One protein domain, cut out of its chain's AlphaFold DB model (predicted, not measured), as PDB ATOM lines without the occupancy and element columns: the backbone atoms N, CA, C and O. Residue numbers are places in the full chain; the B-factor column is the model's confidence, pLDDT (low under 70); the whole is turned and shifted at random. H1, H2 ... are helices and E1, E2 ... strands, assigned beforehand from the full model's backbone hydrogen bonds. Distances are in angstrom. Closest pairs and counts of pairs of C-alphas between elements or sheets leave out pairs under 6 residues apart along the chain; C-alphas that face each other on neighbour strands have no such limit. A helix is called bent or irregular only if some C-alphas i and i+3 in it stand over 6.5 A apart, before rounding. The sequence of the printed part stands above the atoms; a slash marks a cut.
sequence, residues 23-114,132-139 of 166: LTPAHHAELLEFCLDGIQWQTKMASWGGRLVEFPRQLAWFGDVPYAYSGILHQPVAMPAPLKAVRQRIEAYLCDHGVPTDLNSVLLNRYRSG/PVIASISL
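AT A GLANCE: This is residues 23 to 114 and 132 to 139 of the 166 residues of an uncharacterized protein of Variovorax sp. SRS16 (UniProt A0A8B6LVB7). A strongly twisted sheet of three strands runs through the domain, and its long, bent hairpin E1-E2 reaches to one end of the long axis. The helices H1 and H2 lie toward the other end, splayed at a steep angle, while the small hairpin E3-E4 lies to one side and E5 sits in the middle. The printed part has 100 residues with two named helices and five named strands, in the order H1, E1, E2, E3, E4, H2, E5; the class is mixed, helices and strands. The larger sheet has the order E1, E2, E5, antiparallel throughout, and E3 and E4 form a separate antiparallel pair. The whole is only just compact, close to loose, with a radius of gyration of the C-alphas of 15.2 A, and it is elongated, with spans of 49, 28 and 23 A.

HOW THE PARTS SIT: The inner strand of the larger sheet is E2, residues 51 to 63, which bends by 72 degrees at residue 57. The edge strand E1, residues 42 to 48, is its antiparallel neighbour at 138 degrees, and the two form a hairpin; N 46 and O 53 are within hydrogen-bond range at 2.8 A, as are N 59 and O 42 at 2.9 A. The other edge strand, E5, residues 105 to 110, is the antiparallel neighbour of E2 at 137 degrees, with N 108 and O 60 within hydrogen-bond range at 2.8 A and N 62 and O 106 at 3.0 A. E1 and E5 are apart. H2, residues 81 to 96, is on this sheet but only grazes it, with its residues 83 to 87; H2 and E5 are near each other, with 6 pairs of C-alphas within 10 A. H1, residues 25 to 37, is only just on the sheet, with 5 pairs of C-alphas within 10 A, and only grazes it with residues 35 to 36. H1 and H2 are close but not clearly touching; their closest C-alphas, those of Leu 31 and Pro 82, are 6.8 A apart. They run opposite ways at a steep tilt of 43 degrees. In both helices each O i to N i+4 pair is within hydrogen-bond range. E3, residues 67 to 69, and E4, residues 72 to 74, form an antiparallel hairpin at 150 degrees, with N 74 and O 67 within hydrogen-bond range at 2.8 A. E2 and E3 meet only through their link. The closest C-alphas of E2 and E4, those of Trp 61 and His 74, are 6.9 A apart. E3 and E5 are only just apart, at 8.5 A.

IN THESE COORDINATES: E2 is the longest strand, 13 residues and 30.6 A from first to last C-alpha, beginning at C-alpha 51 (43.855, 55.956, 36.582). E1 measures 18.8 A and E5 16.5 A; E5 ends at C-alpha 110 (38.250, 38.354, 22.897). H2, 16 residues, is 22.8 A long, and H1, 13 residues, is 18.4 A long from C-alpha 25 (31.868, 21.847, 14.562). E3 and E4 have three residues each.

THE WHOLE: The two C-alphas farthest apart, those of Gly 50 and Asp 96, are 48.7 A from each other. Residues 115 to 131 are not printed, and the C-alphas of residues 114 and 132 are 28.8 A apart across the cut. Residues 132 to 139, beyond the cut, hold no named element. No link between named elements is long: E4 to H2 and H2 to E5 are short, and the other four are tight. The mean pLDDT of the printed part is 91.4, and residues 69 to 71 are under 70.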
ATOM      1  N   LEU A  23      26.303  26.806  14.692       96.56
ATOM      2  CA  LEU A  23      27.452  26.473  13.851       96.56
ATOM      3  C   LEU A  23      27.744  24.974  13.931       96.56
ATOM      4  O   LEU A  23      27.718  24.370  15.000       96.56
ATOM      5  N   THR A  24      28.093  24.381  12.788       96.75
ATOM      6  CA  THR A  24      28.655  23.026  12.773       96.75
ATOM      7  C   THR A  24      30.040  23.039  13.433       96.75
ATOM      8  O   THR A  24      30.711  24.075  13.401       96.75
ATOM      9  N   PRO A  25      30.531  21.903  13.965       97.00
ATOM     10  CA  PRO A  25      31.868  21.847  14.562       97.00
ATOM     11  C   PRO A  25      32.986  22.332  13.625       97.00
ATOM     12  O   PRO A  25      33.907  23.008  14.073       97.00
ATOM     13  N   ALA A  26      32.873  22.043  12.323       97.25
ATOM     14  CA  ALA A  26      33.827  22.500  11.311       97.25
ATOM     15  C   ALA A  26      33.807  24.029  11.147       97.25
ATOM     16  O   ALA A  26      34.838  24.671  11.322       97.25
ATOM     17  N   HIS A  27      32.631  24.630  10.920       97.12
ATOM     18  CA  HIS A  27      32.518  26.088  10.789       97.12
ATOM     19  C   HIS A  27      32.914  26.821  12.076       97.12
ATOM     20  O   HIS A  27      33.477  27.910  12.012       97.12
ATOM     21  N   HIS A  28      32.633  26.238  13.246       97.69
ATOM     22  CA  HIS A  28      33.084  26.784  14.523       97.69
ATOM     23  C   HIS A  28      34.619  26.815  14.604       97.69
ATOM     24  O   HIS A  28      35.184  27.838  14.982       97.69
ATOM     25  N   ALA A  29      35.296  25.716  14.248       97.94
ATOM     26  CA  ALA A  29      36.756  25.637  14.274       97.94
ATOM     27  C   ALA A  29      37.411  26.624  13.292       97.94
ATOM     28  O   ALA A  29      38.284  27.386  13.697       97.94
ATOM     29  N   GLU A  30      36.935  26.670  12.045       97.94
ATOM     30  CA  GLU A  30      37.440  27.587  11.010       97.94
ATOM     31  C   GLU A  30      37.268  29.058  11.410       97.94
ATOM     32  O   GLU A  30      38.183  29.872  11.271       97.94
ATOM     33  N   LEU A  31      36.095  29.415  11.945       98.38
ATOM     34  CA  LEU A  31      35.823  30.778  12.385       98.38
ATOM     35  C   LEU A  31      36.654  31.158  13.616       98.38
ATOM     36  O   LEU A  31      37.094  32.302  13.723       98.38
ATOM     37  N   LEU A  32      36.873  30.218  14.541       98.38
ATOM     38  CA  LEU A  32      37.722  30.440  15.709       98.38
ATOM     39  C   LEU A  32      39.178  30.683  15.294       98.38
ATOM     40  O   LEU A  32      39.769  31.653  15.760       98.38
ATOM     41  N   GLU A  33      39.733  29.863  14.399       98.38
ATOM     42  CA  GLU A  33      41.088  30.044  13.858       98.38
ATOM     43  C   GLU A  33      41.228  31.406  13.167       98.38
ATOM     44  O   GLU A  33      42.118  32.191  13.500       98.38
ATOM     45  N   PHE A  34      40.271  31.762  12.302       98.25
ATOM     46  CA  PHE A  34      40.228  33.084  11.679       98.25
ATOM     47  C   PHE A  34      40.201  34.220  12.714       98.25
ATOM     48  O   PHE A  34      40.915  35.212  12.569       98.25
ATOM     49  N   CYS A  35      39.396  34.096  13.771       98.06
ATOM     50  CA  CYS A  35      39.332  35.096  14.833       98.06
ATOM     51  C   CYS A  35      40.647  35.201  15.620       98.06
ATOM     52  O   CYS A  35      41.018  36.299  16.034       98.06
ATOM     53  N   LEU A  36      41.354  34.094  15.847       97.38
ATOM     54  CA  LEU A  36      42.610  34.089  16.600       97.38
ATOM     55  C   LEU A  36      43.769  34.687  15.797       97.38
ATOM     56  O   LEU A  36      44.495  35.522  16.344       97.38
ATOM     57  N   ASP A  37      43.877  34.327  14.518       96.69
ATOM     58  CA  ASP A  37      45.068  34.606  13.707       96.69
ATOM     59  C   ASP A  37      44.853  35.708  12.656       96.69
ATOM     60  O   ASP A  37      45.790  36.406  12.272       96.69
ATOM     61  N   GLY A  38      43.613  35.900  12.197       95.94
ATOM     62  CA  GLY A  38      43.258  36.833  11.122       95.94
ATOM     63  C   GLY A  38      42.779  38.211  11.586       95.94
ATOM     64  O   GLY A  38      42.651  39.122  10.765       95.94
ATOM     65  N   ILE A  39      42.506  38.394  12.882       96.88
ATOM     66  CA  ILE A  39      41.971  39.646  13.431       96.88
ATOM     67  C   ILE A  39      43.062  40.463  14.124       96.88
ATOM     68  O   ILE A  39      43.770  39.997  15.015       96.88
ATOM     69  N   GLN A  40      43.137  41.747  13.770       95.31
ATOM     70  CA  GLN A  40      43.967  42.723  14.473       95.31
ATOM     71  C   GLN A  40      43.280  43.189  15.764       95.31
ATOM     72  O   GLN A  40      42.565  44.192  15.793       95.31
ATOM     73  N   TRP A  41      43.499  42.442  16.841       95.56
ATOM     74  CA  TRP A  41      42.945  42.730  18.162       95.56
ATOM     75  C   TRP A  41      43.527  44.000  18.789       95.56
ATOM     76  O   TRP A  41      44.739  44.210  18.795       95.56
ATOM     77  N   GLN A  42      42.662  44.822  19.388       93.19
ATOM     78  CA  GLN A  42      43.055  46.045  20.086       93.19
ATOM     79  C   GLN A  42      42.735  45.955  21.578       93.19
ATOM     80  O   GLN A  42      41.608  45.643  21.964       93.19
ATOM     81  N   THR A  43      43.700  46.308  22.424       90.94
ATOM     82  CA  THR A  43      43.447  46.588  23.843       90.94
ATOM     83  C   THR A  43      43.106  48.069  23.991       90.94
ATOM     84  O   THR A  43      43.836  48.931  23.502       90.94
ATOM     85  N   LYS A  44      41.976  48.379  24.631       87.25
ATOM     86  CA  LYS A  44      41.550  49.759  24.908       87.25
ATOM     87  C   LYS A  44      41.870  50.142  26.351       87.25
ATOM     88  O   LYS A  44      41.962  49.274  27.213       87.25
ATOM     89  N   MET A  45      41.994  51.444  26.604       85.69
ATOM     90  CA  MET A  45      42.181  52.015  27.941       85.69
ATOM     91  C   MET A  45      40.932  52.805  28.343       85.69
ATOM     92  O   MET A  45      40.409  53.565  27.530       85.69
ATOM     93  N   ALA A  46      40.492  52.685  29.596       80.75
ATOM     94  CA  ALA A  46      39.516  53.579  30.223       80.75
ATOM     95  C   ALA A  46      40.160  54.357  31.368       80.75
ATOM     96  O   ALA A  46      41.041  53.849  32.059       80.75
ATOM     97  N   SER A  47      39.669  55.572  31.617       79.56
ATOM     98  CA  SER A  47      39.950  56.274  32.868       79.56
ATOM     99  C   SER A  47      38.956  55.818  33.934       79.56
ATOM    100  O   SER A  47      37.759  56.071  33.820       79.56
ATOM    101  N   TRP A  48      39.451  55.156  34.975       76.38
ATOM    102  CA  TRP A  48      38.679  54.774  36.152       76.38
ATOM    103  C   TRP A  48      39.322  55.406  37.384       76.38
ATOM    104  O   TRP A  48      40.473  55.121  37.712       76.38
ATOM    105  N   GLY A  49      38.588  56.273  38.088       78.69
ATOM    106  CA  GLY A  49      39.077  56.895  39.327       78.69
ATOM    107  C   GLY A  49      40.385  57.681  39.157       78.69
ATOM    108  O   GLY A  49      41.230  57.665  40.048       78.69
ATOM    109  N   GLY A  50      40.589  58.311  37.994       84.12
ATOM    110  CA  GLY A  50      41.810  59.060  37.671       84.12
ATOM    111  C   GLY A  50      43.005  58.201  37.238       84.12
ATOM    112  O   GLY A  50      44.083  58.744  37.007       84.12
ATOM    113  N   ARG A  51      42.838  56.878  37.107       84.75
ATOM    114  CA  ARG A  51      43.855  55.956  36.582       84.75
ATOM    115  C   ARG A  51      43.440  55.424  35.217       84.75
ATOM    116  O   ARG A  51      42.275  55.102  35.012       84.75
ATOM    117  N   LEU A  52      44.401  55.285  34.308       85.44
ATOM    118  CA  LEU A  52      44.199  54.564  33.052       85.44
ATOM    119  C   LEU A  52      44.289  53.060  33.323       85.44
ATOM    120  O   LEU A  52      45.316  52.578  33.797       85.44
ATOM    121  N   VAL A  53      43.212  52.337  33.037       86.75
ATOM    122  CA  VAL A  53      43.094  50.887  33.216       86.75
ATOM    123  C   VAL A  53      42.773  50.253  31.867       86.75
ATOM    124  O   VAL A  53      41.949  50.774  31.111       86.75
ATOM    125  N   GLU A  54      43.434  49.142  31.553       88.69
ATOM    126  CA  GLU A  54      43.124  48.347  30.363       88.69
ATOM    127  C   GLU A  54      41.729  47.736  30.468       88.69
ATOM    128  O   GLU A  54      41.307  47.267  31.526       88.69
ATOM    129  N   PHE A  55      41.017  47.690  29.345       88.88
ATOM    130  CA  PHE A  55      39.813  46.880  29.256       88.88
ATOM    131  C   PHE A  55      40.204  45.418  29.505       88.88
ATOM    132  O   PHE A  55      41.154  44.929  28.883       88.88
ATOM    133  N   PRO A  56      39.470  44.684  30.357       92.88
ATOM    134  CA  PRO A  56      39.732  43.270  30.617       92.88
ATOM    135  C   PRO A  56      39.199  42.393  29.470       92.88
ATOM    136  O   PRO A  56      38.464  41.443  29.703       92.88
ATOM    137  N   ARG A  57      39.493  42.778  28.222       94.81
ATOM    138  CA  ARG A  57      39.224  42.074  26.959       94.81
ATOM    139  C   ARG A  57      39.879  42.825  25.803       94.81
ATOM    140  O   ARG A  57      40.114  44.032  25.889       94.81
ATOM    141  N   GLN A  58      40.117  42.129  24.698       95.38
ATOM    142  CA  GLN A  58      40.503  42.765  23.439       95.38
ATOM    143  C   GLN A  58      39.286  42.933  22.533       95.38
ATOM    144  O   GLN A  58      38.350  42.134  22.584       95.38
ATOM    145  N   LEU A  59      39.314  43.970  21.703       94.50
ATOM    146  CA  LEU A  59      38.210  44.350  20.834       94.50
ATOM    147  C   LEU A  59      38.658  44.425  19.377       94.50
ATOM    148  O   LEU A  59      39.785  44.831  19.084       94.50
ATOM    149  N   ALA A  60      37.743  44.106  18.471       94.00
ATOM    150  CA  ALA A  60      37.825  44.476  17.064       94.00
ATOM    151  C   ALA A  60      36.429  44.868  16.569       94.00
ATOM    152  O   ALA A  60      35.428  44.338  17.043       94.00
ATOM    153  N   TRP A  61      36.366  45.818  15.641       92.44
ATOM    154  CA  TRP A  61      35.112  46.348  15.111       92.44
ATOM    155  C   TRP A  61      35.098  46.240  13.594       92.44
ATOM    156  O   TRP A  61      36.076  46.617  12.945       92.44
ATOM    157  N   PHE A  62      33.969  45.793  13.050       94.12
ATOM    158  CA  PHE A  62      33.677  45.867  11.625       94.12
ATOM    159  C   PHE A  62      32.245  46.335  11.431       94.12
ATOM    160  O   PHE A  62      31.340  45.881  12.123       94.12
ATOM    161  N   GLY A  63      32.020  47.223  10.477       89.25
ATOM    162  CA  GLY A  63      30.693  47.755  10.229       89.25
ATOM    163  C   GLY A  63      30.679  48.755   9.094       89.25
ATOM    164  O   GLY A  63      31.699  49.371   8.775       89.25
ATOM    165  N   ASP A  64      29.501  48.896   8.499       81.25
ATOM    166  CA  ASP A  64      29.267  49.751   7.335       81.25
ATOM    167  C   ASP A  64      29.113  51.232   7.735       81.25
ATOM    168  O   ASP A  64      29.289  52.132   6.913       81.25
ATOM    169  N   VAL A  65      28.832  51.491   9.018       78.12
ATOM    170  CA  VAL A  65      28.630  52.824   9.599       78.12
ATOM    171  C   VAL A  65      29.566  53.068  10.788       78.12
ATOM    172  O   VAL A  65      30.016  52.109  11.425       78.12
ATOM    173  N   PRO A  66      29.885  54.339  11.112       75.12
ATOM    174  CA  PRO A  66      30.594  54.655  12.342       75.12
ATOM    175  C   PRO A  66      29.757  54.240  13.555       75.12
ATOM    176  O   PRO A  66      28.547  54.458  13.565       75.12
ATOM    177  N   TYR A  67      30.405  53.709  14.586       72.56
ATOM    178  CA  TYR A  67      29.742  53.306  15.826       72.56
ATOM    179  C   TYR A  67      30.520  53.797  17.033       72.56
ATOM    180  O   TYR A  67      31.741  53.660  17.093       72.56
ATOM    181  N   ALA A  68      29.824  54.395  17.993       70.88
ATOM    182  CA  ALA A  68      30.431  54.842  19.236       70.88
ATOM    183  C   ALA A  68      30.110  53.854  20.360       70.88
ATOM    184  O   ALA A  68      28.973  53.796  20.804       70.88
ATOM    185  N   TYR A  69      31.121  53.142  20.860       68.50
ATOM    186  CA  TYR A  69      30.984  52.215  21.985       68.50
ATOM    187  C   TYR A  69      31.795  52.696  23.183       68.50
ATOM    188  O   TYR A  69      32.991  52.968  23.055       68.50
ATOM    189  N   SER A  70      31.173  52.805  24.362       64.38
ATOM    190  CA  SER A  70      31.845  53.252  25.597       64.38
ATOM    191  C   SER A  70      32.616  54.585  25.438       64.38
ATOM    192  O   SER A  70      33.677  54.782  26.034       64.38
ATOM    193  N   GLY A  71      32.104  55.499  24.602       67.00
ATOM    194  CA  GLY A  71      32.741  56.787  24.289       67.00
ATOM    195  C   GLY A  71      33.880  56.723  23.260       67.00
ATOM    196  O   GLY A  71      34.498  57.747  22.974       67.00
ATOM    197  N   ILE A  72      34.158  55.550  22.683       70.44
ATOM    198  CA  ILE A  72      35.169  55.343  21.643       70.44
ATOM    199  C   ILE A  72      34.469  55.275  20.287       70.44
ATOM    200  O   ILE A  72      33.646  54.397  20.051       70.44
ATOM    201  N   LEU A  73      34.815  56.194  19.382       76.00
ATOM    202  CA  LEU A  73      34.320  56.175  18.008       76.00
ATOM    203  C   LEU A  73      35.110  55.164  17.167       76.00
ATOM    204  O   LEU A  73      36.320  55.307  16.974       76.00
ATOM    205  N   HIS A  74      34.409  54.179  16.628       76.56
ATOM    206  CA  HIS A  74      34.899  53.246  15.629       76.56
ATOM    207  C   HIS A  74      34.498  53.734  14.236       76.56
ATOM    208  O   HIS A  74      33.327  53.999  13.971       76.56
ATOM    209  N   GLN A  75      35.481  53.877  13.348       81.56
ATOM    210  CA  GLN A  75      35.234  54.197  11.940       81.56
ATOM    211  C   GLN A  75      34.672  52.970  11.202       81.56
ATOM    212  O   GLN A  75      34.901  51.846  11.660       81.56
ATOM    213  N   PRO A  76      33.978  53.152  10.064       84.38
ATOM    214  CA  PRO A  76      33.579  52.042   9.209       84.38
ATOM    215  C   PRO A  76      34.798  51.212   8.802       84.38
ATOM    216  O   PRO A  76      35.791  51.744   8.299       84.38
ATOM    217  N   VAL A  77      34.722  49.902   9.015       89.25
ATOM    218  CA  VAL A  77      35.754  48.945   8.603       89.25
ATOM    219  C   VAL A  77      35.054  47.795   7.905       89.25
ATOM    220  O   VAL A  77      34.154  47.174   8.471       89.25
ATOM    221  N   ALA A  78      35.481  47.509   6.675       91.75
ATOM    222  CA  ALA A  78      34.887  46.460   5.864       91.75
ATOM    223  C   ALA A  78      34.950  45.111   6.589       91.75
ATOM    224  O   ALA A  78      36.021  44.647   6.979       91.75
ATOM    225  N   MET A  79      33.792  44.469   6.725       94.81
ATOM    226  CA  MET A  79      33.692  43.162   7.358       94.81
ATOM    227  C   MET A  79      34.420  42.088   6.518       94.81
ATOM    228  O   MET A  79      34.146  41.966   5.314       94.81
ATOM    229  N   PRO A  80      35.338  41.305   7.117       96.06
ATOM    230  CA  PRO A  80      35.988  40.175   6.462       96.06
ATOM    231  C   PRO A  80      34.989  39.125   5.967       96.06
ATOM    232  O   PRO A  80      33.911  38.959   6.540       96.06
ATOM    233  N   ALA A  81      35.360  38.384   4.919       96.56
ATOM    234  CA  ALA A  81      34.484  37.387   4.299       96.56
ATOM    235  C   ALA A  81      33.947  36.319   5.281       96.56
ATOM    236  O   ALA A  81      32.743  36.062   5.226       96.56
ATOM    237  N   PRO A  82      34.743  35.768   6.226       97.12
ATOM    238  CA  PRO A  82      34.219  34.815   7.209       97.12
ATOM    239  C   PRO A  82      33.111  35.406   8.093       97.12
ATOM    240  O   PRO A  82      32.081  34.771   8.300       97.12
ATOM    241  N   LEU A  83      33.266  36.654   8.548       97.31
ATOM    242  CA  LEU A  83      32.247  37.332   9.359       97.31
ATOM    243  C   LEU A  83      30.991  37.664   8.538       97.31
ATOM    244  O   LEU A  83      29.881  37.521   9.044       97.31
ATOM    245  N   LYS A  84      31.142  38.031   7.257       96.38
ATOM    246  CA  LYS A  84      30.004  38.249   6.346       96.38
ATOM    247  C   LYS A  84      29.175  36.981   6.140       96.38
ATOM    248  O   LYS A  84      27.952  37.068   6.111       96.38
ATOM    249  N   ALA A  85      29.819  35.820   6.021       96.69
ATOM    250  CA  ALA A  85      29.117  34.545   5.877       96.69
ATOM    251  C   ALA A  85      28.302  34.199   7.136       96.69
ATOM    252  O   ALA A  85      27.148  33.782   7.036       96.69
ATOM    253  N   VAL A  86      28.871  34.433   8.324       97.50
ATOM    254  CA  VAL A  86      28.156  34.269   9.602       97.50
ATOM    255  C   VAL A  86      26.979  35.233   9.689       97.50
ATOM    256  O   VAL A  86      25.875  34.810  10.024       97.50
ATOM    257  N   ARG A  87      27.187  36.502   9.323       97.44
ATOM    258  CA  ARG A  87      26.135  37.519   9.278       97.44
ATOM    259  C   ARG A  87      24.953  37.076   8.413       97.44
ATOM    260  O   ARG A  87      23.837  37.036   8.908       97.44
ATOM    261  N   GLN A  88      25.210  36.663   7.174       97.06
ATOM    262  CA  GLN A  88      24.166  36.195   6.252       97.06
ATOM    263  C   GLN A  88      23.398  34.988   6.802       97.06
ATOM    264  O   GLN A  88      22.184  34.892   6.646       97.06
ATOM    265  N   ARG A  89      24.096  34.066   7.476       97.50
ATOM    266  CA  ARG A  89      23.462  32.912   8.125       97.50
ATOM    267  C   ARG A  89      22.551  33.337   9.280       97.50
ATOM    268  O   ARG A  89      21.483  32.756   9.440       97.50
ATOM    269  N   ILE A  90      22.961  34.333  10.070       97.88
ATOM    270  CA  ILE A  90      22.136  34.904  11.145       97.88
ATOM    271  C   ILE A  90      20.909  35.601  10.555       97.88
ATOM    272  O   ILE A  90      19.803  35.346  11.011       97.88
ATOM    273  N   GLU A  91      21.079  36.429   9.524       97.62
ATOM    274  CA  GLU A  91      19.980  37.144   8.856       97.62
ATOM    275  C   GLU A  91      18.933  36.164   8.296       97.62
ATOM    276  O   GLU A  91      17.735  36.344   8.519       97.62
ATOM    277  N   ALA A  92      19.375  35.075   7.655       97.50
ATOM    278  CA  ALA A  92      18.489  34.008   7.190       97.50
ATOM    279  C   ALA A  92      17.747  33.321   8.351       97.50
ATOM    280  O   ALA A  92      16.528  33.182   8.306       97.50
ATOM    281  N   TYR A  93      18.462  32.964   9.422       96.81
ATOM    282  CA  TYR A  93      17.862  32.359  10.612       96.81
ATOM    283  C   TYR A  93      16.814  33.272  11.262       96.81
ATOM    284  O   TYR A  93      15.729  32.816  11.613       96.81
ATOM    285  N   LEU A  94      17.106  34.565  11.403       96.25
ATOM    286  CA  LEU A  94      16.168  35.542  11.953       96.25
ATOM    287  C   LEU A  94      14.930  35.699  11.059       96.25
ATOM    288  O   LEU A  94      13.812  35.777  11.571       96.25
ATOM    289  N   CYS A  95      15.107  35.679   9.733       96.50
ATOM    290  CA  CYS A  95      14.003  35.688   8.775       96.50
ATOM    291  C   CYS A  95      13.080  34.472   8.956       96.50
ATOM    292  O   CYS A  95      11.867  34.653   9.087       96.50
ATOM    293  N   ASP A  96      13.643  33.265   9.078       96.19
ATOM    294  CA  ASP A  96      12.888  32.025   9.327       96.19
ATOM    295  C   ASP A  96      12.113  32.058  10.660       96.19
ATOM    296  O   ASP A  96      11.090  31.390  10.812       96.19
ATOM    297  N   HIS A  97      12.563  32.877  11.617       94.00
ATOM    298  CA  HIS A  97      11.919  33.084  12.919       94.00
ATOM    299  C   HIS A  97      10.982  34.302  12.963       94.00
ATOM    300  O   HIS A  97      10.494  34.664  14.035       94.00
ATOM    301  N   GLY A  98      10.696  34.931  11.818       94.94
ATOM    302  CA  GLY A  98       9.765  36.058  11.720       94.94
ATOM    303  C   GLY A  98      10.337  37.405  12.174       94.94
ATOM    304  O   GLY A  98       9.571  38.334  12.419       94.94
ATOM    305  N   VAL A  99      11.665  37.527  12.265       94.06
ATOM    306  CA  VAL A  99      12.387  38.751  12.647       94.06
ATOM    307  C   VAL A  99      13.331  39.180  11.509       94.06
ATOM    308  O   VAL A  99      14.545  39.211  11.689       94.06
ATOM    309  N   PRO A 100      12.833  39.482  10.293       93.94
ATOM    310  CA  PRO A 100      13.702  39.901   9.193       93.94
ATOM    311  C   PRO A 100      14.470  41.166   9.591       93.94
ATOM    312  O   PRO A 100      13.875  42.165   9.992       93.94
ATOM    313  N   THR A 101      15.798  41.110   9.546       93.31
ATOM    314  CA  THR A 101      16.678  42.202   9.973       93.31
ATOM    315  C   THR A 101      17.974  42.146   9.183       93.31
ATOM    316  O   THR A 101      18.539  41.068   9.026       93.31
ATOM    317  N   ASP A 102      18.457  43.308   8.750       92.25
ATOM    318  CA  ASP A 102      19.788  43.464   8.169       92.25
ATOM    319  C   ASP A 102      20.776  43.882   9.261       92.25
ATOM    320  O   ASP A 102      20.594  44.901   9.936       92.25
ATOM    321  N   LEU A 103      21.847  43.111   9.431       94.00
ATOM    322  CA  LEU A 103      22.901  43.437  10.381       94.00
ATOM    323  C   LEU A 103      23.962  44.297   9.681       94.00
ATOM    324  O   LEU A 103      24.483  43.975   8.612       94.00
ATOM    325  N   ASN A 104      24.331  45.415  10.294       91.69
ATOM    326  CA  ASN A 104      25.239  46.391   9.675       91.69
ATOM    327  C   ASN A 104      26.628  46.442  10.325       91.69
ATOM    328  O   ASN A 104      27.521  47.139   9.838       91.69
ATOM    329  N   SER A 105      26.815  45.734  11.437       91.81
ATOM    330  CA  SER A 105      28.029  45.817  12.235       91.81
ATOM    331  C   SER A 105      28.242  44.601  13.130       91.81
ATOM    332  O   SER A 105      27.337  43.805  13.368       91.81
ATOM    333  N   VAL A 106      29.482  44.443  13.593       94.25
ATOM    334  CA  VAL A 106      29.912  43.419  14.539       94.25
ATOM    335  C   VAL A 106      31.017  43.972  15.442       94.25
ATOM    336  O   VAL A 106      32.048  44.471  14.979       94.25
ATOM    337  N   LEU A 107      30.804  43.834  16.751       93.81
ATOM    338  CA  LEU A 107      31.823  44.028  17.776       93.81
ATOM    339  C   LEU A 107      32.338  42.660  18.223       93.81
ATOM    340  O   LEU A 107      31.611  41.872  18.825       93.81
ATOM    341  N   LEU A 108      33.611  42.387  17.962       96.38
ATOM    342  CA  LEU A 108      34.274  41.189  18.452       96.38
ATOM    343  C   LEU A 108      34.868  41.451  19.834       96.38
ATOM    344  O   LEU A 108      35.598  42.424  20.029       96.38
ATOM    345  N   ASN A 109      34.608  40.539  20.769       96.81
ATOM    346  CA  ASN A 109      35.180  40.544  22.110       96.81
ATOM    347  C   ASN A 109      36.039  39.287  22.295       96.81
ATOM    348  O   ASN A 109      35.526  38.171  22.229       96.81
ATOM    349  N   ARG A 110      37.339  39.457  22.557       97.44
ATOM    350  CA  ARG A 110      38.250  38.354  22.897       97.44
ATOM    351  C   ARG A 110      38.593  38.385  24.377       97.44
ATOM    352  O   ARG A 110      39.282  39.293  24.845       97.44
ATOM    353  N   TYR A 111      38.152  37.347  25.077       97.00
ATOM    354  CA  TYR A 111      38.474  37.079  26.476       97.00
ATOM    355  C   TYR A 111      39.650  36.103  26.532       97.00
ATOM    356  O   TYR A 111      39.490  34.908  26.300       97.00
ATOM    357  N   ARG A 112      40.849  36.614  26.816       95.75
ATOM    358  CA  ARG A 112      42.121  35.869  26.759       95.75
ATOM    359  C   ARG A 112      42.200  34.755  27.802       95.75
ATOM    360  O   ARG A 112      42.915  33.780  27.609       95.75
ATOM    361  N   SER A 113      41.507  34.925  28.925       94.81
ATOM    362  CA  SER A 113      41.452  33.965  30.030       94.81
ATOM    363  C   SER A 113      40.164  34.157  30.840       94.81
ATOM    364  O   SER A 113      39.363  35.037  30.524       94.81
ATOM    365  N   GLY A 114      39.970  33.367  31.899       92.75
ATOM    366  CA  GLY A 114      38.868  33.558  32.853       92.75
ATOM    367  C   GLY A 114      38.957  34.841  33.694       92.75
ATOM    368  O   GLY A 114      37.991  35.180  34.365       92.75
ATOM    369  N   PRO A 132      16.793  47.486  19.130       90.81
ATOM    370  CA  PRO A 132      17.811  46.846  18.318       90.81
ATOM    371  C   PRO A 132      17.733  45.327  18.424       90.81
ATOM    372  O   PRO A 132      17.541  44.771  19.505       90.81
ATOM    373  N   VAL A 133      17.947  44.655  17.295       93.25
ATOM    374  CA  VAL A 133      18.174  43.210  17.262       93.25
ATOM    375  C   VAL A 133      19.670  42.969  17.402       93.25
ATOM    376  O   VAL A 133      20.463  43.436  16.585       93.25
ATOM    377  N   ILE A 134      20.053  42.230  18.441       94.06
ATOM    378  CA  ILE A 134      21.443  41.867  18.716       94.06
ATOM    379  C   ILE A 134      21.579  40.357  18.570       94.06
ATOM    380  O   ILE A 134      20.851  39.593  19.200       94.06
ATOM    381  N   ALA A 135      22.539  39.927  17.754       95.88
ATOM    382  CA  ALA A 135      22.911  38.527  17.617       95.88
ATOM    383  C   ALA A 135      24.307  38.298  18.207       95.88
ATOM    384  O   ALA A 135      25.255  39.006  17.867       95.88
ATOM    385  N   SER A 136      24.436  37.293  19.075       96.75
ATOM    386  CA  SER A 136      25.700  36.932  19.721       96.75
ATOM    387  C   SER A 136      26.103  35.509  19.346       96.75
ATOM    388  O   SER A 136      25.341  34.568  19.557       96.75
ATOM    389  N   ILE A 137      27.313  35.352  18.803       97.38
ATOM    390  CA  ILE A 137      27.952  34.057  18.543       97.38
ATOM    391  C   ILE A 137      29.156  33.930  19.469       97.38
ATOM    392  O   ILE A 137      30.024  34.803  19.496       97.38
ATOM    393  N   SER A 138      29.221  32.827  20.212       97.31
ATOM    394  CA  SER A 138      30.355  32.493  21.076       97.31
ATOM    395  C   SER A 138      31.209  31.404  20.437       97.31
ATOM    396  O   SER A 138      30.675  30.465  19.853       97.31
ATOM    397  N   LEU A 139      32.532  31.538  20.558       97.69
ATOM    398  CA  LEU A 139      33.515  30.593  20.031       97.69
ATOM    399  C   LEU A 139      34.550  30.256  21.107       97.69
ATOM    400  O   LEU A 139      34.973  31.139  21.855       97.69
TER     401      LEU A 139